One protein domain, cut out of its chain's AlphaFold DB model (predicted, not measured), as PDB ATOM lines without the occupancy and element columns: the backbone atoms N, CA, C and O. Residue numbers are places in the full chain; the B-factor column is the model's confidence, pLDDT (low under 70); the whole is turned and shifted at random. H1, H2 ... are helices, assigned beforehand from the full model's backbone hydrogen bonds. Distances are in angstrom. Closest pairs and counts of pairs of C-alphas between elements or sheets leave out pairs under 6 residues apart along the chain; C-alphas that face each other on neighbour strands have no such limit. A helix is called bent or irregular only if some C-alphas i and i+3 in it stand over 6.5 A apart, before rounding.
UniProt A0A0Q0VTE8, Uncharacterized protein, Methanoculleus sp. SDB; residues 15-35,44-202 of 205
ATOM      1  N   LEU A  15     152.118 149.015 167.269       65.81
ATOM      2  CA  LEU A  15     151.004 149.964 167.311       65.81
ATOM      3  C   LEU A  15     150.500 150.281 165.901       65.81
ATOM      4  O   LEU A  15     149.298 150.309 165.672       65.81
ATOM      5  N   VAL A  16     151.403 150.453 164.932       68.31
ATOM      6  CA  VAL A  16     151.018 150.669 163.528       68.31
ATOM      7  C   VAL A  16     150.246 149.463 162.989       68.31
ATOM      8  O   VAL A  16     149.183 149.630 162.396       68.31
ATOM      9  N   LEU A  17     150.727 148.243 163.246       67.44
ATOM     10  CA  LEU A  17     150.024 147.013 162.870       67.44
ATOM     11  C   LEU A  17     148.671 146.879 163.572       67.44
ATOM     12  O   LEU A  17     147.697 146.499 162.926       67.44
ATOM     13  N   ALA A  18     148.588 147.228 164.859       66.38
ATOM     14  CA  ALA A  18     147.330 147.236 165.597       66.38
ATOM     15  C   ALA A  18     146.335 148.229 164.983       66.38
ATOM     16  O   ALA A  18     145.193 147.868 164.728       66.38
ATOM     17  N   LEU A  19     146.771 149.445 164.652       69.50
ATOM     18  CA  LEU A  19     145.926 150.456 164.016       69.50
ATOM     19  C   LEU A  19     145.447 150.002 162.631       69.50
ATOM     20  O   LEU A  19     144.258 150.089 162.334       69.50
ATOM     21  N   VAL A  20     146.334 149.441 161.805       74.69
ATOM     22  CA  VAL A  20     145.964 148.880 160.494       74.69
ATOM     23  C   VAL A  20     144.960 147.738 160.647       74.69
ATOM     24  O   VAL A  20     143.960 147.703 159.927       74.69
ATOM     25  N   ALA A  21     145.181 146.833 161.602       71.69
ATOM     26  CA  ALA A  21     144.256 145.747 161.892       71.69
ATOM     27  C   ALA A  21     142.889 146.288 162.327       71.69
ATOM     28  O   ALA A  21     141.875 145.837 161.809       71.69
ATOM     29  N   VAL A  22     142.843 147.309 163.184       70.38
ATOM     30  CA  VAL A  22     141.598 147.923 163.672       70.38
ATOM     31  C   VAL A  22     140.836 148.679 162.574       70.38
ATOM     32  O   VAL A  22     139.611 148.754 162.630       70.38
ATOM     33  N   ILE A  23     141.504 149.186 161.533       71.62
ATOM     34  CA  ILE A  23     140.836 149.758 160.345       71.62
ATOM     35  C   ILE A  23     140.307 148.660 159.420       71.62
ATOM     36  O   ILE A  23     139.206 148.764 158.875       71.62
ATOM     37  N   ALA A  24     141.101 147.610 159.203       78.56
ATOM     38  CA  ALA A  24     140.745 146.516 158.308       78.56
ATOM     39  C   ALA A  24     139.632 145.637 158.896       78.56
ATOM     40  O   ALA A  24     138.809 145.097 158.158       78.56
ATOM     41  N   TYR A  25     139.583 145.512 160.220       79.31
ATOM     42  CA  TYR A  25     138.691 144.605 160.927       79.31
ATOM     43  C   TYR A  25     137.191 144.922 160.751       79.31
ATOM     44  O   TYR A  25     136.455 144.000 160.394       79.31
ATOM     45  N   PRO A  26     136.714 146.181 160.841       77.06
ATOM     46  CA  PRO A  26     135.345 146.544 160.477       77.06
ATOM     47  C   PRO A  26     134.996 146.175 159.031       77.06
ATOM     48  O   PRO A  26     133.899 145.694 158.768       77.06
ATOM     49  N   VAL A  27     135.926 146.357 158.085       77.69
ATOM     50  CA  VAL A  27     135.710 146.036 156.661       77.69
ATOM     51  C   VAL A  27     135.598 144.524 156.456       77.69
ATOM     52  O   VAL A  27     134.766 144.057 155.675       77.69
ATOM     53  N   LEU A  28     136.431 143.748 157.149       79.38
ATOM     54  CA  LEU A  28     136.386 142.287 157.126       79.38
ATOM     55  C   LEU A  28     135.082 141.771 157.741       79.38
ATOM     56  O   LEU A  28     134.408 140.948 157.127       79.38
ATOM     57  N   LEU A  29     134.691 142.296 158.902       74.38
ATOM     58  CA  LEU A  29     133.433 141.955 159.564       74.38
ATOM     59  C   LEU A  29     132.211 142.351 158.725       74.38
ATOM     60  O   LEU A  29     131.277 141.564 158.625       74.38
ATOM     61  N   ASP A  30     132.218 143.507 158.057       76.81
ATOM     62  CA  ASP A  30     131.151 143.917 157.132       76.81
ATOM     63  C   ASP A  30     130.971 142.903 155.994       76.81
ATOM     64  O   ASP A  30     129.851 142.491 155.688       76.81
ATOM     65  N   ARG A  31     132.081 142.434 155.413       74.88
ATOM     66  CA  ARG A  31     132.067 141.416 154.354       74.88
ATOM     67  C   ARG A  31     131.601 140.051 154.851       74.88
ATOM     68  O   ARG A  31     130.855 139.391 154.135       74.88
ATOM     69  N   LEU A  32     132.040 139.642 156.040       72.94
ATOM     70  CA  LEU A  32     131.736 138.334 156.626       72.94
ATOM     71  C   LEU A  32     130.301 138.242 157.152       72.94
ATOM     72  O   LEU A  32     129.636 137.230 156.958       72.94
ATOM     73  N   ILE A  33     129.833 139.288 157.832       68.75
ATOM     74  CA  ILE A  33     128.557 139.282 158.554       68.75
ATOM     75  C   ILE A  33     127.442 139.852 157.687       68.75
ATOM     76  O   ILE A  33     126.309 139.374 157.748       68.75
ATOM     77  N   ILE A  34     127.737 140.890 156.899       64.25
ATOM     78  CA  ILE A  34     126.689 141.679 156.253       64.25
ATOM     79  C   ILE A  34     126.627 141.453 154.741       64.25
ATOM     80  O   ILE A  34     125.523 141.432 154.205       64.25
ATOM     81  N   GLY A  35     127.761 141.202 154.082       61.16
ATOM     82  CA  GLY A  35     127.848 140.707 152.704       61.16
ATOM     83  C   GLY A  35     127.252 141.626 151.610       61.16
ATOM     84  O   GLY A  35     126.391 142.470 151.868       61.16
ATOM     85  N   ARG A  44     116.542 140.336 158.905       59.19
ATOM     86  CA  ARG A  44     117.905 140.097 159.442       59.19
ATOM     87  C   ARG A  44     118.562 141.293 160.151       59.19
ATOM     88  O   ARG A  44     119.730 141.225 160.517       59.19
ATOM     89  N   ARG A  45     117.820 142.376 160.403       65.50
ATOM     90  CA  ARG A  45     118.349 143.599 161.050       65.50
ATOM     91  C   ARG A  45     118.697 143.384 162.524       65.50
ATOM     92  O   ARG A  45     119.786 143.718 162.974       65.50
ATOM     93  N   HIS A  46     117.769 142.770 163.250       67.75
ATOM     94  CA  HIS A  46     117.922 142.463 164.667       67.75
ATOM     95  C   HIS A  46     119.048 141.459 164.962       67.75
ATOM     96  O   HIS A  46     119.855 141.765 165.834       67.75
ATOM     97  N   PRO A  47     119.198 140.325 164.244       76.62
ATOM     98  CA  PRO A  47     120.252 139.364 164.571       76.62
ATOM     99  C   PRO A  47     121.671 139.908 164.365       76.62
ATOM    100  O   PRO A  47     122.549 139.559 165.144       76.62
ATOM    101  N   VAL A  48     121.915 140.786 163.381       76.81
ATOM    102  CA  VAL A  48     123.255 141.374 163.175       76.81
ATOM    103  C   VAL A  48     123.600 142.360 164.287       76.81
ATOM    104  O   VAL A  48     124.680 142.270 164.859       76.81
ATOM    105  N   ALA A  49     122.683 143.268 164.637       77.06
ATOM    106  CA  ALA A  49     122.900 144.190 165.753       77.06
ATOM    107  C   ALA A  49     123.115 143.430 167.072       77.06
ATOM    108  O   ALA A  49     124.034 143.745 167.823       77.06
ATOM    109  N   VAL A  50     122.324 142.378 167.315       79.56
ATOM    110  CA  VAL A  50     122.491 141.496 168.477       79.56
ATOM    111  C   VAL A  50     123.855 140.809 168.454       79.56
ATOM    112  O   VAL A  50     124.533 140.812 169.473       79.56
ATOM    113  N   LEU A  51     124.301 140.279 167.312       82.75
ATOM    114  CA  LEU A  51     125.615 139.642 167.192       82.75
ATOM    115  C   LEU A  51     126.759 140.616 167.506       82.75
ATOM    116  O   LEU A  51     127.686 140.249 168.222       82.75
ATOM    117  N   LEU A  52     126.687 141.852 167.003       80.69
ATOM    118  CA  LEU A  52     127.693 142.881 167.282       80.69
ATOM    119  C   LEU A  52     127.725 143.246 168.771       80.69
ATOM    120  O   LEU A  52     128.805 143.334 169.350       80.69
ATOM    121  N   ILE A  53     126.557 143.392 169.403       81.25
ATOM    122  CA  ILE A  53     126.450 143.638 170.847       81.25
ATOM    123  C   ILE A  53     127.033 142.461 171.636       81.25
ATOM    124  O   ILE A  53     127.832 142.669 172.541       81.25
ATOM    125  N   VAL A  54     126.686 141.222 171.280       83.56
ATOM    126  CA  VAL A  54     127.207 140.016 171.943       83.56
ATOM    127  C   VAL A  54     128.725 139.927 171.807       83.56
ATOM    128  O   VAL A  54     129.400 139.626 172.787       83.56
ATOM    129  N   ALA A  55     129.281 140.236 170.633       81.12
ATOM    130  CA  ALA A  55     130.726 140.260 170.422       81.12
ATOM    131  C   ALA A  55     131.419 141.331 171.285       81.12
ATOM    132  O   ALA A  55     132.440 141.042 171.911       81.12
ATOM    133  N   ALA A  56     130.847 142.537 171.375       79.88
ATOM    134  CA  ALA A  56     131.361 143.598 172.240       79.88
ATOM    135  C   ALA A  56     131.316 143.197 173.726       79.88
ATOM    136  O   ALA A  56     132.304 143.357 174.440       79.88
ATOM    137  N   LEU A  57     130.203 142.614 174.182       81.69
ATOM    138  CA  LEU A  57     130.046 142.138 175.559       81.69
ATOM    139  C   LEU A  57     131.005 140.989 175.892       81.69
ATOM    140  O   LEU A  57     131.570 140.965 176.983       81.69
ATOM    141  N   ALA A  58     131.229 140.060 174.959       80.06
ATOM    142  CA  ALA A  58     132.181 138.968 175.137       80.06
ATOM    143  C   ALA A  58     133.622 139.487 175.266       80.06
ATOM    144  O   ALA A  58     134.365 139.031 176.137       80.06
ATOM    145  N   ALA A  59     134.000 140.477 174.451       82.31
ATOM    146  CA  ALA A  59     135.289 141.155 174.561       82.31
ATOM    147  C   ALA A  59     135.445 141.868 175.916       82.31
ATOM    148  O   ALA A  59     136.491 141.751 176.556       82.31
ATOM    149  N   LEU A  60     134.388 142.538 176.389       79.31
ATOM    150  CA  LEU A  60     134.347 143.178 177.706       79.31
ATOM    151  C   LEU A  60     134.576 142.165 178.836       79.31
ATOM    152  O   LEU A  60     135.442 142.360 179.688       79.31
ATOM    153  N   ALA A  61     133.829 141.058 178.814       78.44
ATOM    154  CA  ALA A  61     133.907 140.006 179.822       78.44
ATOM    155  C   ALA A  61     135.298 139.359 179.867       78.44
ATOM    156  O   ALA A  61     135.833 139.133 180.951       78.44
ATOM    157  N   ALA A  62     135.913 139.113 178.706       78.31
ATOM    158  CA  ALA A  62     137.266 138.570 178.626       78.31
ATOM    159  C   ALA A  62     138.292 139.488 179.308       78.31
ATOM    160  O   ALA A  62     139.116 139.009 180.089       78.31
ATOM    161  N   VAL A  63     138.212 140.802 179.075       78.06
ATOM    162  CA  VAL A  63     139.111 141.771 179.720       78.06
ATOM    163  C   VAL A  63     138.863 141.836 181.223       78.06
ATOM    164  O   VAL A  63     139.828 141.782 181.979       78.06
ATOM    165  N   MET A  64     137.603 141.848 181.674       77.38
ATOM    166  CA  MET A  64     137.296 141.824 183.110       77.38
ATOM    167  C   MET A  64     137.894 140.596 183.804       77.38
ATOM    168  O   MET A  64     138.530 140.736 184.849       77.38
ATOM    169  N   LEU A  65     137.759 139.407 183.207       77.25
ATOM    170  CA  LEU A  65     138.324 138.167 183.749       77.25
ATOM    171  C   LEU A  65     139.859 138.208 183.823       77.25
ATOM    172  O   LEU A  65     140.433 137.738 184.805       77.25
ATOM    173  N   MET A  66     140.528 138.801 182.829       76.56
ATOM    174  CA  MET A  66     141.985 138.989 182.852       76.56
ATOM    175  C   MET A  66     142.418 139.979 183.936       76.56
ATOM    176  O   MET A  66     143.340 139.689 184.693       76.56
ATOM    177  N   THR A  67     141.731 141.116 184.057       71.00
ATOM    178  CA  THR A  67     142.042 142.133 185.077       71.00
ATOM    179  C   THR A  67     141.748 141.657 186.497       71.00
ATOM    180  O   THR A  67     142.429 142.057 187.430       71.00
ATOM    181  N   ALA A  68     140.790 140.745 186.670       73.31
ATOM    182  CA  ALA A  68     140.511 140.102 187.950       73.31
ATOM    183  C   ALA A  68     141.531 139.001 188.317       73.31
ATOM    184  O   ALA A  68     141.380 138.353 189.350       73.31
ATOM    185  N   GLY A  69     142.534 138.741 187.467       73.69
ATOM    186  CA  GLY A  69     143.531 137.687 187.680       73.69
ATOM    187  C   GLY A  69     142.986 136.263 187.520       73.69
ATOM    188  O   GLY A  69     143.654 135.305 187.904       73.69
ATOM    189  N   LEU A  70     141.785 136.103 186.952       73.88
ATOM    190  CA  LEU A  70     141.131 134.801 186.764       73.88
ATOM    191  C   LEU A  70     141.645 134.059 185.520       73.88
ATOM    192  O   LEU A  70     141.387 132.869 185.356       73.88
ATOM    193  N   ILE A  71     142.368 134.756 184.638       71.88
ATOM    194  CA  ILE A  71     142.994 134.217 183.428       71.88
ATOM    195  C   ILE A  71     144.425 134.773 183.350       71.88
ATOM    196  O   ILE A  71     144.650 135.940 183.657       71.88
ATOM    197  N   GLY A  72     145.396 133.942 182.962       65.69
ATOM    198  CA  GLY A  72     146.823 134.291 182.994       65.69
ATOM    199  C   GLY A  72     147.202 135.540 182.178       65.69
ATOM    200  O   GLY A  72     146.773 135.716 181.039       65.69
ATOM    201  N   THR A  73     148.075 136.377 182.747       60.69
ATOM    202  CA  THR A  73     148.450 137.720 182.261       60.69
ATOM    203  C   THR A  73     149.839 137.762 181.599       60.69
ATOM    204  O   THR A  73     150.701 138.566 181.944       60.69
ATOM    205  N   GLY A  74     150.080 136.873 180.628       70.25
ATOM    206  CA  GLY A  74     151.314 136.856 179.823       70.25
ATOM    207  C   GLY A  74     151.220 137.673 178.525       70.25
ATOM    208  O   GLY A  74     150.281 138.440 178.319       70.25
ATOM    209  N   ALA A  75     152.135 137.436 177.576       69.31
ATOM    210  CA  ALA A  75     152.053 138.005 176.219       69.31
ATOM    211  C   ALA A  75     150.702 137.710 175.528       69.31
ATOM    212  O   ALA A  75     150.176 138.538 174.785       69.31
ATOM    213  N   ALA A  76     150.104 136.555 175.841       69.31
ATOM    214  CA  ALA A  76     148.754 136.194 175.414       69.31
ATOM    215  C   ALA A  76     147.669 137.132 175.982       69.31
ATOM    216  O   ALA A  76     146.713 137.448 175.281       69.31
ATOM    217  N   GLY A  77     147.832 137.621 177.216       68.06
ATOM    218  CA  GLY A  77     146.916 138.577 177.840       68.06
ATOM    219  C   GLY A  77     146.965 139.944 177.159       68.06
ATOM    220  O   GLY A  77     145.924 140.506 176.829       68.06
ATOM    221  N   ALA A  78     148.163 140.444 176.839       69.25
ATOM    222  CA  ALA A  78     148.314 141.690 176.083       69.25
ATOM    223  C   ALA A  78     147.675 141.598 174.684       69.25
ATOM    224  O   ALA A  78     146.944 142.498 174.267       69.25
ATOM    225  N   ALA A  79     147.892 140.483 173.978       68.50
ATOM    226  CA  ALA A  79     147.257 140.231 172.685       68.50
ATOM    227  C   ALA A  79     145.724 140.153 172.793       68.50
ATOM    228  O   ALA A  79     145.020 140.672 171.929       68.50
ATOM    229  N   ALA A  80     145.200 139.552 173.862       73.06
ATOM    230  CA  ALA A  80     143.765 139.459 174.096       73.06
ATOM    231  C   ALA A  80     143.124 140.813 174.430       73.06
ATOM    232  O   ALA A  80     142.051 141.107 173.912       73.06
ATOM    233  N   ILE A  81     143.788 141.666 175.218       76.25
ATOM    234  CA  ILE A  81     143.329 143.039 175.486       76.25
ATOM    235  C   ILE A  81     143.286 143.846 174.184       76.25
ATOM    236  O   ILE A  81     142.276 144.483 173.890       76.25
ATOM    237  N   LEU A  82     144.333 143.769 173.356       76.62
ATOM    238  CA  LEU A  82     144.344 144.419 172.041       76.62
ATOM    239  C   LEU A  82     143.241 143.878 171.123       76.62
ATOM    240  O   LEU A  82     142.566 144.650 170.444       76.62
ATOM    241  N   GLY A  83     143.017 142.563 171.133       77.88
ATOM    242  CA  GLY A  83     141.921 141.923 170.409       77.88
ATOM    243  C   GLY A  83     140.544 142.390 170.886       77.88
ATOM    244  O   GLY A  83     139.662 142.639 170.064       77.88
ATOM    245  N   ALA A  84     140.361 142.574 172.194       82.06
ATOM    246  CA  ALA A  84     139.130 143.092 172.775       82.06
ATOM    247  C   ALA A  84     138.884 144.551 172.373       82.06
ATOM    248  O   ALA A  84     137.794 144.866 171.904       82.06
ATOM    249  N   ILE A  85     139.906 145.409 172.451       83.88
ATOM    250  CA  ILE A  85     139.852 146.797 171.965       83.88
ATOM    251  C   ILE A  85     139.457 146.821 170.486       83.88
ATOM    252  O   ILE A  85     138.514 147.515 170.112       83.88
ATOM    253  N   ALA A  86     140.116 146.018 169.646       82.50
ATOM    254  CA  ALA A  86     139.807 145.939 168.221       82.50
ATOM    255  C   ALA A  86     138.368 145.470 167.962       82.50
ATOM    256  O   ALA A  86     137.687 146.011 167.089       82.50
ATOM    257  N   THR A  87     137.888 144.503 168.746       83.88
ATOM    258  CA  THR A  87     136.527 143.965 168.644       83.88
ATOM    259  C   THR A  87     135.477 144.985 169.032       83.88
ATOM    260  O   THR A  87     134.527 145.218 168.283       83.88
ATOM    261  N   VAL A  88     135.667 145.641 170.166       86.25
ATOM    262  CA  VAL A  88     134.784 146.698 170.650       86.25
ATOM    263  C   VAL A  88     134.749 147.875 169.671       86.25
ATOM    264  O   VAL A  88     133.674 148.328 169.288       86.25
ATOM    265  N   SER A  89     135.910 148.314 169.188       85.75
ATOM    266  CA  SER A  89     136.010 149.419 168.233       85.75
ATOM    267  C   SER A  89     135.307 149.085 166.913       85.75
ATOM    268  O   SER A  89     134.497 149.861 166.410       85.75
ATOM    269  N   ALA A  90     135.541 147.888 166.366       85.81
ATOM    270  CA  ALA A  90     134.935 147.498 165.099       85.81
ATOM    271  C   ALA A  90     133.429 147.248 165.190       85.81
ATOM    272  O   ALA A  90     132.693 147.603 164.267       85.81
ATOM    273  N   THR A  91     132.952 146.676 166.295       84.81
ATOM    274  CA  THR A  91     131.511 146.535 166.540       84.81
ATOM    275  C   THR A  91     130.842 147.900 166.696       84.81
ATOM    276  O   THR A  91     129.777 148.103 166.113       84.81
ATOM    277  N   GLY A  92     131.494 148.860 167.365       85.19
ATOM    278  CA  GLY A  92     131.049 150.253 167.433       85.19
ATOM    279  C   GLY A  92     130.932 150.891 166.047       85.19
ATOM    280  O   GLY A  92     129.868 151.396 165.688       85.19
ATOM    281  N   VAL A  93     131.966 150.770 165.206       88.44
ATOM    282  CA  VAL A  93     131.952 151.278 163.817       88.44
ATOM    283  C   VAL A  93     130.829 150.664 162.978       88.44
ATOM    284  O   VAL A  93     130.209 151.359 162.173       88.44
ATOM    285  N   LEU A  94     130.542 149.373 163.151       87.25
ATOM    286  CA  LEU A  94     129.515 148.656 162.386       87.25
ATOM    287  C   LEU A  94     128.085 148.928 162.858       87.25
ATOM    288  O   LEU A  94     127.143 148.784 162.072       87.25
ATOM    289  N   MET A  95     127.906 149.326 164.117       87.12
ATOM    290  CA  MET A  95     126.593 149.460 164.745       87.12
ATOM    291  C   MET A  95     125.622 150.380 163.973       87.12
ATOM    292  O   MET A  95     124.481 149.968 163.730       87.12
ATOM    293  N   PRO A  96     126.032 151.568 163.477       82.62
ATOM    294  CA  PRO A  96     125.162 152.421 162.664       82.62
ATOM    295  C   PRO A  96     124.680 151.743 161.373       82.62
ATOM    296  O   PRO A  96     123.533 151.918 160.959       82.62
ATOM    297  N   PHE A  97     125.525 150.924 160.745       79.69
ATOM    298  CA  PHE A  97     125.196 150.226 159.501       79.69
ATOM    299  C   PHE A  97     124.209 149.078 159.729       79.69
ATOM    300  O   PHE A  97     123.339 148.843 158.888       79.69
ATOM    301  N   ALA A  98     124.302 148.403 160.879       76.81
ATOM    302  CA  ALA A  98     123.334 147.396 161.303       76.81
ATOM    303  C   ALA A  98     121.968 148.014 161.660       76.81
ATOM    304  O   ALA A  98     120.927 147.419 161.372       76.81
ATOM    305  N   GLY A  99     121.961 149.223 162.236       72.75
ATOM    306  CA  GLY A  99     120.744 149.960 162.594       72.75
ATOM    307  C   GLY A  99     119.994 150.573 161.402       72.75
ATOM    308  O   GLY A  99     118.764 150.656 161.426       72.75
ATOM    309  N   PHE A 100     120.700 150.952 160.329       70.38
ATOM    310  CA  PHE A 100     120.118 151.636 159.160       70.38
ATOM    311  C   PHE A 100     120.403 150.955 157.802       70.38
ATOM    312  O   PHE A 100     120.881 151.603 156.862       70.38
ATOM    313  N   PRO A 101     120.072 149.662 157.632       65.38
ATOM    314  CA  PRO A 101     120.392 148.932 156.412       65.38
ATOM    315  C   PRO A 101     119.568 149.412 155.209       65.38
ATOM    316  O   PRO A 101     118.378 149.723 155.325       65.38
ATOM    317  N   GLY A 102     120.205 149.419 154.035       66.25
ATOM    318  CA  GLY A 102     119.566 149.717 152.745       66.25
ATOM    319  C   GLY A 102     119.453 151.202 152.385       66.25
ATOM    320  O   GLY A 102     118.810 151.529 151.395       66.25
ATOM    321  N   ARG A 103     120.061 152.112 153.160       70.38
ATOM    322  CA  ARG A 103     120.080 153.554 152.843       70.38
ATOM    323  C   ARG A 103     121.201 153.989 151.903       70.38
ATOM    324  O   ARG A 103     121.101 155.062 151.321       70.38
ATOM    325  N   LEU A 104     122.252 153.182 151.768       74.81
ATOM    326  CA  LEU A 104     123.450 153.511 150.996       74.81
ATOM    327  C   LEU A 104     123.717 152.429 149.947       74.81
ATOM    328  O   LEU A 104     123.523 151.242 150.217       74.81
ATOM    329  N   SER A 105     124.205 152.834 148.770       81.44
ATOM    330  CA  SER A 105     124.750 151.895 147.781       81.44
ATOM    331  C   SER A 105     126.008 151.209 148.329       81.44
ATOM    332  O   SER A 105     126.655 151.730 149.240       81.44
ATOM    333  N   GLY A 106     126.385 150.052 147.774       78.88
ATOM    334  CA  GLY A 106     127.531 149.271 148.266       78.88
ATOM    335  C   GLY A 106     128.833 150.078 148.363       78.88
ATOM    336  O   GLY A 106     129.513 150.035 149.388       78.88
ATOM    337  N   SER A 107     129.143 150.886 147.345       81.06
ATOM    338  CA  SER A 107     130.343 151.738 147.328       81.06
ATOM    339  C   SER A 107     130.287 152.858 148.370       81.06
ATOM    340  O   SER A 107     131.263 153.097 149.077       81.06
ATOM    341  N   VAL A 108     129.134 153.520 148.514       81.56
ATOM    342  CA  VAL A 108     128.948 154.606 149.490       81.56
ATOM    343  C   VAL A 108     129.005 154.070 150.917       81.56
ATOM    344  O   VAL A 108     129.638 154.670 151.780       81.56
ATOM    345  N   ARG A 109     128.397 152.908 151.158       82.06
ATOM    346  CA  ARG A 109     128.458 152.209 152.439       82.06
ATOM    347  C   ARG A 109     129.895 151.869 152.825       82.06
ATOM    348  O   ARG A 109     130.293 152.141 153.950       82.06
ATOM    349  N   ARG A 110     130.678 151.324 151.889       82.69
ATOM    350  CA  ARG A 110     132.095 151.016 152.118       82.69
ATOM    351  C   ARG A 110     132.894 152.273 152.464       82.69
ATOM    352  O   ARG A 110     133.674 152.238 153.407       82.69
ATOM    353  N   ASN A 111     132.681 153.374 151.747       83.00
ATOM    354  CA  ASN A 111     133.364 154.638 152.029       83.00
ATOM    355  C   ASN A 111     132.962 155.218 153.390       83.00
ATOM    356  O   ASN A 111     133.826 155.675 154.129       83.00
ATOM    357  N   ALA A 112     131.678 155.149 153.749       84.19
ATOM    358  CA  ALA A 112     131.190 155.563 155.060       84.19
ATOM    359  C   ALA A 112     131.801 154.727 156.191       84.19
ATOM    360  O   ALA A 112     132.158 155.267 157.234       84.19
ATOM    361  N   LEU A 113     131.952 153.420 155.975       85.56
ATOM    362  CA  LEU A 113     132.560 152.512 156.939       85.56
ATOM    363  C   LEU A 113     134.057 152.780 157.104       85.56
ATOM    364  O   LEU A 113     134.537 152.845 158.229       85.56
ATOM    365  N   ILE A 114     134.782 153.001 156.002       86.19
ATOM    366  CA  ILE A 114     136.192 153.410 156.048       86.19
ATOM    367  C   ILE A 114     136.326 154.755 156.764       86.19
ATOM    368  O   ILE A 114     137.188 154.896 157.620       86.19
ATOM    369  N   ALA A 115     135.456 155.722 156.466       86.19
ATOM    370  CA  ALA A 115     135.459 157.013 157.140       86.19
ATOM    371  C   ALA A 115     135.227 156.847 158.650       86.19
ATOM    372  O   ALA A 115     136.042 157.325 159.430       86.19
ATOM    373  N   GLY A 116     134.202 156.100 159.076       85.25
ATOM    374  CA  GLY A 116     133.977 155.782 160.495       85.25
ATOM    375  C   GLY A 116     135.185 155.102 161.152       85.25
ATOM    376  O   GLY A 116     135.618 155.507 162.229       85.25
ATOM    377  N   ALA A 117     135.812 154.152 160.453       85.44
ATOM    378  CA  ALA A 117     137.028 153.473 160.900       85.44
ATOM    379  C   ALA A 117     138.280 154.376 160.935       85.44
ATOM    380  O   ALA A 117     139.243 154.056 161.630       85.44
ATOM    381  N   VAL A 118     138.292 155.496 160.212       85.62
ATOM    382  CA  VAL A 118     139.337 156.524 160.325       85.62
ATOM    383  C   VAL A 118     139.029 157.471 161.488       85.62
ATOM    384  O   VAL A 118     139.922 157.827 162.250       85.62
ATOM    385  N   PHE A 119     137.763 157.831 161.693       82.94
ATOM    386  CA  PHE A 119     137.359 158.702 162.797       82.94
ATOM    387  C   PHE A 119     137.529 158.062 164.182       82.94
ATOM    388  O   PHE A 119     137.587 158.796 165.162       82.94
ATOM    389  N   GLN A 120     137.679 156.735 164.286       83.19
ATOM    390  CA  GLN A 120     138.021 156.079 165.559       83.19
ATOM    391  C   GLN A 120     139.491 156.290 166.001       83.19
ATOM    392  O   GLN A 120     139.819 156.036 167.159       83.19
ATOM    393  N   PHE A 121     140.393 156.739 165.113       80.31
ATOM    394  CA  PHE A 121     141.829 156.850 165.420       80.31
ATOM    395  C   PHE A 121     142.153 157.681 166.662       80.31
ATOM    396  O   PHE A 121     142.947 157.202 167.465       80.31
ATOM    397  N   PRO A 122     141.585 158.886 166.858       76.06
ATOM    398  CA  PRO A 122     141.889 159.689 168.037       76.06
ATOM    399  C   PRO A 122     141.557 158.957 169.341       76.06
ATOM    400  O   PRO A 122     142.326 159.039 170.289       76.06
ATOM    401  N   PHE A 123     140.470 158.179 169.359       78.38
ATOM    402  CA  PHE A 123     140.060 157.387 170.521       78.38
ATOM    403  C   PHE A 123     141.021 156.222 170.780       78.38
ATOM    404  O   PHE A 123     141.424 155.988 171.911       78.38
ATOM    405  N   LEU A 124     141.459 155.524 169.726       77.56
ATOM    406  CA  LEU A 124     142.451 154.451 169.845       77.56
ATOM    407  C   LEU A 124     143.824 154.980 170.259       77.56
ATOM    408  O   LEU A 124     144.517 154.340 171.040       77.56
ATOM    409  N   VAL A 125     144.221 156.142 169.743       76.06
ATOM    410  CA  VAL A 125     145.469 156.798 170.135       76.06
ATOM    411  C   VAL A 125     145.392 157.231 171.591       76.06
ATOM    412  O   VAL A 125     146.310 156.898 172.324       76.06
ATOM    413  N   ALA A 126     144.313 157.884 172.031       72.00
ATOM    414  CA  ALA A 126     144.121 158.249 173.438       72.00
ATOM    415  C   ALA A 126     144.143 157.016 174.355       72.00
ATOM    416  O   ALA A 126     144.756 157.022 175.415       72.00
ATOM    417  N   LEU A 127     143.542 155.914 173.908       73.69
ATOM    418  CA  LEU A 127     143.506 154.678 174.671       73.69
ATOM    419  C   LEU A 127     144.872 153.979 174.784       73.69
ATOM    420  O   LEU A 127     145.183 153.382 175.815       73.69
ATOM    421  N   LEU A 128     145.657 153.986 173.703       74.00
ATOM    422  CA  LEU A 128     146.926 153.256 173.607       74.00
ATOM    423  C   LEU A 128     148.135 154.095 174.029       74.00
ATOM    424  O   LEU A 128     149.125 153.543 174.513       74.00
ATOM    425  N   ALA A 129     148.077 155.413 173.846       67.56
ATOM    426  CA  ALA A 129     149.040 156.351 174.394       67.56
ATOM    427  C   ALA A 129     148.746 156.482 175.888       67.56
ATOM    428  O   ALA A 129     148.075 157.405 176.320       67.56
ATOM    429  N   ASN A 130     149.199 155.497 176.659       67.25
ATOM    430  CA  ASN A 130     148.989 155.441 178.095       67.25
ATOM    431  C   ASN A 130     150.106 156.228 178.813       67.25
ATOM    432  O   ASN A 130     151.214 155.698 178.923       67.25
ATOM    433  N   PRO A 131     149.873 157.466 179.291       61.94
ATOM    434  CA  PRO A 131     150.894 158.232 180.007       61.94
ATOM    435  C   PRO A 131     151.239 157.624 181.376       61.94
ATOM    436  O   PRO A 131     152.288 157.918 181.939       61.94
ATOM    437  N   GLU A 132     150.394 156.743 181.908       62.47
ATOM    438  CA  GLU A 132     150.574 156.108 183.217       62.47
ATOM    439  C   GLU A 132     151.650 155.014 183.194       62.47
ATOM    440  O   GLU A 132     152.211 154.663 184.228       62.47
ATOM    441  N   THR A 133     151.968 154.463 182.015       61.22
ATOM    442  CA  THR A 133     153.071 153.496 181.865       61.22
ATOM    443  C   THR A 133     154.427 154.179 181.768       61.22
ATOM    444  O   THR A 133     155.455 153.503 181.680       61.22
ATOM    445  N   TRP A 134     154.460 155.513 181.773       66.88
ATOM    446  CA  TRP A 134     155.705 156.258 181.761       66.88
ATOM    447  C   TRP A 134     156.308 156.261 183.171       66.88
ATOM    448  O   TRP A 134     155.571 156.320 184.158       66.88
ATOM    449  N   PRO A 135     157.643 156.198 183.308       57.19
ATOM    450  CA  PRO A 135     158.283 156.296 184.615       57.19
ATOM    451  C   PRO A 135     157.855 157.582 185.343       57.19
ATOM    452  O   PRO A 135     158.138 158.680 184.869       57.19
ATOM    453  N   GLY A 136     157.168 157.444 186.483       67.50
ATOM    454  CA  GLY A 136     156.624 158.575 187.251       67.50
ATOM    455  C   GLY A 136     155.308 159.157 186.714       67.50
ATOM    456  O   GLY A 136     154.978 160.293 187.047       67.50
ATOM    457  N   GLY A 137     154.583 158.410 185.874       60.19
ATOM    458  CA  GLY A 137     153.301 158.819 185.307       60.19
ATOM    459  C   GLY A 137     152.205 159.075 186.357       60.19
ATOM    460  O   GLY A 137     152.286 158.571 187.482       60.19
ATOM    461  N   PRO A 138     151.185 159.879 186.007       68.12
ATOM    462  CA  PRO A 138     150.060 160.178 186.889       68.12
ATOM    463  C   PRO A 138     149.184 158.938 187.139       68.12
ATOM    464  O   PRO A 138     149.275 157.941 186.425       68.12
ATOM    465  N   SER A 139     148.320 158.999 188.156       66.62
ATOM    466  CA  SER A 139     147.303 157.963 188.381       66.62
ATOM    467  C   SER A 139     146.281 157.917 187.230       66.62
ATOM    468  O   SER A 139     145.965 158.974 186.687       66.62
ATOM    469  N   PRO A 140     145.730 156.733 186.894       67.38
ATOM    470  CA  PRO A 140     144.783 156.577 185.794       67.38
ATOM    471  C   PRO A 140     143.533 157.444 185.930       67.38
ATOM    472  O   PRO A 140     142.810 157.328 186.922       67.38
ATOM    473  N   LEU A 141     143.234 158.227 184.892       70.44
ATOM    474  CA  LEU A 141     141.963 158.932 184.723       70.44
ATOM    475  C   LEU A 141     141.257 158.456 183.454       70.44
ATOM    476  O   LEU A 141     141.888 158.142 182.441       70.44
ATOM    477  N   PHE A 142     139.925 158.413 183.483       71.44
ATOM    478  CA  PHE A 142     139.152 158.104 182.286       71.44
ATOM    479  C   PHE A 142     139.295 159.214 181.242       71.44
ATOM    480  O   PHE A 142     139.358 158.904 180.053       71.44
ATOM    481  N   ALA A 143     139.377 160.482 181.658       72.25
ATOM    482  CA  ALA A 143     139.571 161.636 180.777       72.25
ATOM    483  C   ALA A 143     140.851 161.559 179.934       72.25
ATOM    484  O   ALA A 143     140.869 162.083 178.822       72.25
ATOM    485  N   ASP A 144     141.877 160.854 180.410       70.75
ATOM    486  CA  ASP A 144     143.128 160.687 179.666       70.75
ATOM    487  C   ASP A 144     142.990 159.675 178.519       70.75
ATOM    488  O   ASP A 144     143.746 159.720 177.549       70.75
ATOM    489  N   ARG A 145     142.008 158.767 178.608       72.50
ATOM    490  CA  ARG A 145     141.848 157.629 177.690       72.50
ATOM    491  C   ARG A 145     140.557 157.656 176.867       72.50
ATOM    492  O   ARG A 145     140.479 156.970 175.849       72.50
ATOM    493  N   LEU A 146     139.559 158.440 177.282       78.00
ATOM    494  CA  LEU A 146     138.276 158.646 176.604       78.00
ATOM    495  C   LEU A 146     138.060 160.144 176.316       78.00
ATOM    496  O   LEU A 146     137.657 160.888 177.214       78.00
ATOM    497  N   PRO A 147     138.293 160.590 175.068       75.56
ATOM    498  CA  PRO A 147     138.217 161.991 174.657       75.56
ATOM    499  C   PRO A 147     136.925 162.742 175.001       75.56
ATOM    500  O   PRO A 147     136.970 163.956 175.181       75.56
ATOM    501  N   VAL A 148     135.770 162.071 175.042       79.00
ATOM    502  CA  VAL A 148     134.464 162.721 175.251       79.00
ATOM    503  C   VAL A 148     133.828 162.265 176.559       79.00
ATOM    504  O   VAL A 148     133.400 163.091 177.364       79.00
ATOM    505  N   LEU A 149     133.755 160.956 176.787       80.44
ATOM    506  CA  LEU A 149     133.070 160.376 177.942       80.44
ATOM    507  C   LEU A 149     133.944 160.300 179.192       80.44
ATOM    508  O   LEU A 149     133.411 160.099 180.282       80.44
ATOM    509  N   GLY A 150     135.259 160.484 179.063       77.12
ATOM    510  CA  GLY A 150     136.184 160.280 180.170       77.12
ATOM    511  C   GLY A 150     135.915 161.197 181.360       77.12
ATOM    512  O   GLY A 150     135.809 160.720 182.483       77.12
ATOM    513  N   ILE A 151     135.643 162.481 181.106       80.12
ATOM    514  CA  ILE A 151     135.291 163.453 182.158       80.12
ATOM    515  C   ILE A 151     134.018 163.031 182.910       80.12
ATOM    516  O   ILE A 151     133.932 163.166 184.130       80.12
ATOM    517  N   ALA A 152     133.021 162.505 182.193       79.69
ATOM    518  CA  ALA A 152     131.771 162.057 182.802       79.69
ATOM    519  C   ALA A 152     131.975 160.804 183.668       79.69
ATOM    520  O   ALA A 152     131.368 160.686 184.734       79.69
ATOM    521  N   PHE A 153     132.842 159.886 183.241       79.12
ATOM    522  CA  PHE A 153     133.194 158.705 184.027       79.12
ATOM    523  C   PHE A 153     134.042 159.046 185.249       79.12
ATOM    524  O   PHE A 153     133.760 158.510 186.319       79.12
ATOM    525  N   ASP A 154     134.983 159.985 185.144       76.69
ATOM    526  CA  ASP A 154     135.741 160.484 186.297       76.69
ATOM    527  C   ASP A 154     134.812 161.136 187.332       76.69
ATOM    528  O   ASP A 154     134.879 160.821 188.522       76.69
ATOM    529  N   ALA A 155     133.875 161.979 186.886       78.81
ATOM    530  CA  ALA A 155     132.878 162.590 187.766       78.81
ATOM    531  C   ALA A 155     131.973 161.542 188.438       78.81
ATOM    532  O   ALA A 155     131.675 161.646 189.629       78.81
ATOM    533  N   GLY A 156     131.560 160.509 187.696       76.94
ATOM    534  CA  GLY A 156     130.767 159.401 188.226       76.94
ATOM    535  C   GLY A 156     131.527 158.569 189.261       76.94
ATOM    536  O   GLY A 156     130.989 158.278 190.327       76.94
ATOM    537  N   ALA A 157     132.787 158.227 188.987       73.88
ATOM    538  CA  ALA A 157     133.644 157.481 189.908       73.88
ATOM    539  C   ALA A 157     133.912 158.260 191.205       73.88
ATOM    540  O   ALA A 157     133.855 157.690 192.298       73.88
ATOM    541  N   ALA A 158     134.136 159.573 191.097       76.69
ATOM    542  CA  ALA A 158     134.276 160.459 192.248       76.69
ATOM    543  C   ALA A 158     132.984 160.519 193.082       76.69
ATOM    544  O   ALA A 158     133.037 160.386 194.303       76.69
ATOM    545  N   ALA A 159     131.821 160.651 192.435       78.31
ATOM    546  CA  ALA A 159     130.526 160.692 193.115       78.31
ATOM    547  C   ALA A 159     130.173 159.374 193.829       78.31
ATOM    548  O   ALA A 159     129.517 159.392 194.868       78.31
ATOM    549  N   LEU A 160     130.617 158.236 193.289       73.06
ATOM    550  CA  LEU A 160     130.401 156.910 193.873       73.06
ATOM    551  C   LEU A 160     131.439 156.537 194.944       73.06
ATOM    552  O   LEU A 160     131.314 155.482 195.563       73.06
ATOM    553  N   GLY A 161     132.461 157.373 195.167       71.31
ATOM    554  CA  GLY A 161     133.532 157.105 196.130       71.31
ATOM    555  C   GLY A 161     134.398 155.893 195.770       71.31
ATOM    556  O   GLY A 161     135.046 155.320 196.642       71.31
ATOM    557  N   THR A 162     134.395 155.470 194.503       69.69
ATOM    558  CA  THR A 162     135.125 154.281 194.032       69.69
ATOM    559  C   THR A 162     136.520 154.603 193.508       69.69
ATOM    560  O   THR A 162     137.285 153.685 193.215       69.69
ATOM    561  N   ALA A 163     136.877 155.884 193.416       64.12
ATOM    562  CA  ALA A 163     138.199 156.319 192.989       64.12
ATOM    563  C   ALA A 163     139.297 155.738 193.905       64.12
ATOM    564  O   ALA A 163     139.350 156.035 195.098       64.12
ATOM    565  N   GLY A 164     140.178 154.904 193.342       61.41
ATOM    566  CA  GLY A 164     141.349 154.354 194.039       61.41
ATOM    567  C   GLY A 164     141.101 153.134 194.937       61.41
ATOM    568  O   GLY A 164     141.988 152.774 195.710       61.41
ATOM    569  N   THR A 165     139.935 152.479 194.869       62.12
ATOM    570  CA  THR A 165     139.639 151.282 195.684       62.12
ATOM    571  C   THR A 165     140.103 149.971 195.030       62.12
ATOM    572  O   THR A 165     140.237 149.860 193.810       62.12
ATOM    573  N   ALA A 166     140.332 148.928 195.837       45.41
ATOM    574  CA  ALA A 166     140.618 147.584 195.330       45.41
ATOM    575  C   ALA A 166     139.417 147.050 194.521       45.41
ATOM    576  O   ALA A 166     138.301 146.984 195.034       45.41
ATOM    577  N   GLY A 167     139.639 146.695 193.252       53.53
ATOM    578  CA  GLY A 167     138.580 146.341 192.292       53.53
ATOM    579  C   GLY A 167     138.208 147.466 191.316       53.53
ATOM    580  O   GLY A 167     137.538 147.201 190.313       53.53
ATOM    581  N   TYR A 168     138.707 148.687 191.540       65.69
ATOM    582  CA  TYR A 168     138.572 149.797 190.598       65.69
ATOM    583  C   TYR A 168     139.187 149.462 189.239       65.69
ATOM    584  O   TYR A 168     138.626 149.843 188.229       65.69
ATOM    585  N   GLU A 169     140.260 148.670 189.173       66.94
ATOM    586  CA  GLU A 169     140.928 148.323 187.907       66.94
ATOM    587  C   GLU A 169     140.034 147.550 186.922       66.94
ATOM    588  O   GLU A 169     140.033 147.837 185.720       66.94
ATOM    589  N   ALA A 170     139.233 146.599 187.415       65.94
ATOM    590  CA  ALA A 170     138.316 145.828 186.574       65.94
ATOM    591  C   ALA A 170     137.121 146.682 186.124       65.94
ATOM    592  O   ALA A 170     136.728 146.640 184.956       65.94
ATOM    593  N   PHE A 171     136.576 147.496 187.035       69.19
ATOM    594  CA  PHE A 171     135.521 148.459 186.718       69.19
ATOM    595  C   PHE A 171     136.008 149.515 185.721       69.19
ATOM    596  O   PHE A 171     135.326 149.793 184.740       69.19
ATOM    597  N   PHE A 172     137.217 150.036 185.922       73.75
ATOM    598  CA  PHE A 172     137.880 151.006 185.061       73.75
ATOM    599  C   PHE A 172     138.089 150.440 183.663       73.75
ATOM    600  O   PHE A 172     137.687 151.055 182.684       73.75
ATOM    601  N   SER A 173     138.607 149.218 183.553       73.94
ATOM    602  CA  SER A 173     138.819 148.563 182.259       73.94
ATOM    603  C   SER A 173     137.509 148.303 181.506       73.94
ATOM    604  O   SER A 173     137.427 148.534 180.298       73.94
ATOM    605  N   ALA A 174     136.459 147.867 182.209       76.12
ATOM    606  CA  ALA A 174     135.144 147.643 181.612       76.12
ATOM    607  C   ALA A 174     134.469 148.949 181.179       76.12
ATOM    608  O   ALA A 174     133.975 149.040 180.055       76.12
ATOM    609  N   ALA A 175     134.472 149.965 182.044       80.56
ATOM    610  CA  ALA A 175     133.917 151.280 181.745       80.56
ATOM    611  C   ALA A 175     134.652 151.927 180.569       80.56
ATOM    612  O   ALA A 175     134.019 152.480 179.678       80.56
ATOM    613  N   LEU A 176     135.970 151.774 180.500       82.94
ATOM    614  CA  LEU A 176     136.785 152.317 179.426       82.94
ATOM    615  C   LEU A 176     136.501 151.647 178.070       82.94
ATOM    616  O   LEU A 176     136.339 152.340 177.068       82.94
ATOM    617  N   LEU A 177     136.341 150.322 178.023       82.75
ATOM    618  CA  LEU A 177     135.934 149.638 176.791       82.75
ATOM    619  C   LEU A 177     134.483 149.963 176.407       82.75
ATOM    620  O   LEU A 177     134.186 150.163 175.231       82.75
ATOM    621  N   ALA A 178     133.573 150.066 177.376       84.06
ATOM    622  CA  ALA A 178     132.199 150.490 177.116       84.06
ATOM    623  C   ALA A 178     132.143 151.932 176.577       84.06
ATOM    624  O   ALA A 178     131.413 152.208 175.627       84.06
ATOM    625  N   GLY A 179     132.953 152.836 177.130       84.69
ATOM    626  CA  GLY A 179     133.119 154.200 176.633       84.69
ATOM    627  C   GLY A 179     133.630 154.219 175.196       84.69
ATOM    628  O   GLY A 179     133.010 154.854 174.348       84.69
ATOM    629  N   LEU A 180     134.670 153.431 174.895       86.19
ATOM    630  CA  LEU A 180     135.197 153.280 173.537       86.19
ATOM    631  C   LEU A 180     134.111 152.802 172.562       86.19
ATOM    632  O   LEU A 180     133.979 153.358 171.474       86.19
ATOM    633  N   PHE A 181     133.311 151.798 172.938       87.38
ATOM    634  CA  PHE A 181     132.187 151.333 172.118       87.38
ATOM    635  C   PHE A 181     131.221 152.476 171.787       87.38
ATOM    636  O   PHE A 181     130.850 152.671 170.630       87.38
ATOM    637  N   ILE A 182     130.812 153.235 172.806       86.88
ATOM    638  CA  ILE A 182     129.830 154.312 172.660       86.88
ATOM    639  C   ILE A 182     130.398 155.438 171.796       86.88
ATOM    640  O   ILE A 182     129.722 155.884 170.870       86.88
ATOM    641  N   GLU A 183     131.631 155.878 172.049       88.38
ATOM    642  CA  GLU A 183     132.283 156.951 171.292       88.38
ATOM    643  C   GLU A 183     132.485 156.565 169.825       88.38
ATOM    644  O   GLU A 183     132.140 157.333 168.926       88.38
ATOM    645  N   THR A 184     132.962 155.346 169.563       86.94
ATOM    646  CA  THR A 184     133.170 154.849 168.194       86.94
ATOM    647  C   THR A 184     131.851 154.660 167.444       86.94
ATOM    648  O   THR A 184     131.763 155.031 166.268       86.94
ATOM    649  N   ALA A 185     130.805 154.164 168.112       87.81
ATOM    650  CA  ALA A 185     129.464 154.051 167.542       87.81
ATOM    651  C   ALA A 185     128.832 155.419 167.263       87.81
ATOM    652  O   ALA A 185     128.245 155.616 166.196       87.81
ATOM    653  N   ALA A 186     128.976 156.379 168.178       88.19
ATOM    654  CA  ALA A 186     128.466 157.734 168.014       88.19
ATOM    655  C   ALA A 186     129.192 158.476 166.884       88.19
ATOM    656  O   ALA A 186     128.536 159.032 166.002       88.19
ATOM    657  N   ALA A 187     130.527 158.429 166.855       88.38
ATOM    658  CA  ALA A 187     131.336 159.056 165.813       88.38
ATOM    659  C   ALA A 187     131.024 158.462 164.432       88.38
ATOM    660  O   ALA A 187     130.732 159.191 163.483       88.38
ATOM    661  N   SER A 188     130.990 157.133 164.328       87.19
ATOM    662  CA  SER A 188     130.647 156.448 163.076       87.19
ATOM    663  C   SER A 188     129.199 156.709 162.661       87.19
ATOM    664  O   SER A 188     128.909 156.870 161.476       87.19
ATOM    665  N   GLY A 189     128.286 156.803 163.629       89.06
ATOM    666  CA  GLY A 189     126.888 157.156 163.402       89.06
ATOM    667  C   GLY A 189     126.736 158.572 162.861       89.06
ATOM    668  O   GLY A 189     126.006 158.779 161.893       89.06
ATOM    669  N   LEU A 190     127.469 159.533 163.417       90.12
ATOM    670  CA  LEU A 190     127.489 160.910 162.938       90.12
ATOM    671  C   LEU A 190     128.014 160.989 161.500       90.12
ATOM    672  O   LEU A 190     127.360 161.583 160.645       90.12
ATOM    673  N   VAL A 191     129.137 160.328 161.204       88.81
ATOM    674  CA  VAL A 191     129.697 160.239 159.842       88.81
ATOM    675  C   VAL A 191     128.677 159.639 158.872       88.81
ATOM    676  O   VAL A 191     128.437 160.188 157.796       88.81
ATOM    677  N   PHE A 192     128.025 158.544 159.265       87.12
ATOM    678  CA  PHE A 192     126.973 157.911 158.475       87.12
ATOM    679  C   PHE A 192     125.803 158.866 158.194       87.12
ATOM    680  O   PHE A 192     125.334 158.950 157.055       87.12
ATOM    681  N   LEU A 193     125.336 159.604 159.206       87.69
ATOM    682  CA  LEU A 193     124.245 160.570 159.069       87.69
ATOM    683  C   LEU A 193     124.625 161.742 158.162       87.69
ATOM    684  O   LEU A 193     123.816 162.116 157.314       87.69
ATOM    685  N   ILE A 194     125.846 162.271 158.285       89.19
ATOM    686  CA  ILE A 194     126.370 163.326 157.409       89.19
ATOM    687  C   ILE A 194     126.364 162.847 155.958       89.19
ATOM    688  O   ILE A 194     125.812 163.520 155.092       89.19
ATOM    689  N   ILE A 195     126.889 161.650 155.685       86.69
ATOM    690  CA  ILE A 195     126.897 161.076 154.332       86.69
ATOM    691  C   ILE A 195     125.468 160.904 153.801       86.69
ATOM    692  O   ILE A 195     125.183 161.274 152.662       86.69
ATOM    693  N   CYS A 196     124.542 160.405 154.624       83.00
ATOM    694  CA  CYS A 196     123.134 160.289 154.240       83.00
ATOM    695  C   CYS A 196     122.497 161.651 153.925       83.00
ATOM    696  O   CYS A 196     121.701 161.746 152.990       83.00
ATOM    697  N   ALA A 197     122.810 162.688 154.703       86.25
ATOM    698  CA  ALA A 197     122.304 164.039 154.488       86.25
ATOM    699  C   ALA A 197     122.849 164.632 153.181       86.25
ATOM    700  O   ALA A 197     122.061 165.106 152.369       86.25
ATOM    701  N   LEU A 198     124.157 164.502 152.934       86.31
ATOM    702  CA  LEU A 198     124.815 164.991 151.719       86.31
ATOM    703  C   LEU A 198     124.240 164.361 150.446       86.31
ATOM    704  O   LEU A 198     124.044 165.048 149.447       86.31
ATOM    705  N   ILE A 199     123.920 163.066 150.484       84.69
ATOM    706  CA  ILE A 199     123.288 162.372 149.353       84.69
ATOM    707  C   ILE A 199     121.872 162.896 149.105       84.69
ATOM    708  O   ILE A 199     121.465 163.025 147.956       84.69
ATOM    709  N   ARG A 200     121.119 163.217 150.166       78.75
ATOM    710  CA  ARG A 200     119.766 163.785 150.043       78.75
ATOM    711  C   ARG A 200     119.766 165.213 149.505       78.75
ATOM    712  O   ARG A 200     118.789 165.602 148.882       78.75
ATOM    713  N   THR A 201     120.819 165.983 149.767       76.94
ATOM    714  CA  THR A 201     120.952 167.381 149.328       76.94
ATOM    715  C   THR A 201     121.698 167.527 148.000       76.94
ATOM    716  O   THR A 201     121.892 168.646 147.534       76.94
ATOM    717  N   GLY A 202     122.159 166.426 147.399       62.47
ATOM    718  CA  GLY A 202     122.838 166.451 146.108       62.47
ATOM    719  C   GLY A 202     121.898 166.903 144.979       62.47
ATOM    720  O   GLY A 202     120.713 166.565 145.005       62.47
TER     721      GLY A 202
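AT A GLANCE: This is residues 15 to 35 and 44 to 202 of the 205 residues of an uncharacterized protein of Methanoculleus sp. SDB (UniProt A0A0Q0VTE8). This is an elongated, up-and-down bundle of five helices, with H3 in its core and the long H8 running beside it along much of the longest axis. H2 folds back on H3 as a hairpin, H1 crosses H3 at a steep tilt, and H4 packs on H1 and H8; the short H5 and H6 pack on H8, H7 packs on H6, and residues 133 to 138 stick out. The printed part has 180 residues with eight named helices, H1 to H8 in order along the chain, and no named strand; the class is all helix. It is compact, with a radius of gyration of the C-alphas of 17.1 A and spans of 53 by 31 by 31 A.

IN THESE COORDINATES: H1, residues 15 to 34, begins at C-alpha 15, (151.004, 149.964, 167.311), measures 28.0 A and has a kink of 30 degrees near residue 24. H2, residues 44 to 67, measures 35.3 A. H3, residues 75 to 99, measures 36.2 A; it has a kink of 33 degrees near residue 93 and is only just irregular, with C-alphas 93 and 96 7.0 A apart. H4 is residues 106 to 119, 19.9 A; H5 residues 121 to 128, 10.3 A; H6 residues 142 to 145, 5.3 A; H7 residues 150 to 159, 14.1 A. H8, residues 168 to 200, measures 46.8 A and ends at C-alpha 200, (119.766, 163.785, 150.043).

HOW THE PARTS SIT: H8 is the hub, touching five helices. With residues 177 to 192 alone it touches H3, the same way at a shallow tilt of 34 degrees, only just short of steep; the closest C-alphas, Gly 92 and Ala 185, are 4.1 A apart. H2 touches H8 at Met 64 and Ala 170, closest C-alphas 5.4 A apart. H4 touches H8 at a steep tilt of 42 degrees, opposite ways, with C-alphas of Gly 116 and Ser 188 closest at 4.3 A. H5 and H6 each only just touch H8, with 3 pairs of C-alphas within 8 A; the closest are Phe 123 and Leu 180, 7.0 A, and Phe 142 and Leu 176, 6.9 A. H2 and H3 are a helical hairpin at a shallow tilt of 24 degrees, C-alphas of Ala 59 and Ala 84 closest at 4.7 A. H1 touches H3, C-alphas of Pro 26 and Ala 90 closest at 4.7 A. H7 touches H6, C-alphas of Ala 143 and Gly 150 closest at 3.7 A. H1 and H8 are apart. Every O i to N i+4 pair is within hydrogen-bond range in H4, H5, H7 and H8, against 14 of 16 in H1, 19 of 20 in H2 and 19 of 21 in H3; H6 is too short for one.

THE WHOLE: The C-alphas farthest apart, Ala 166 and Gly 202, are 55.6 A apart. Residues 36 to 43 are not printed; C-alphas 35 and 44 are 12.0 A apart across the cut. The link from H5 to H6, 13 residues, is long. Mean pLDDT of the printed part is 76.2, with 43 residues under 70, among them 129 to 140 and 162 to 171.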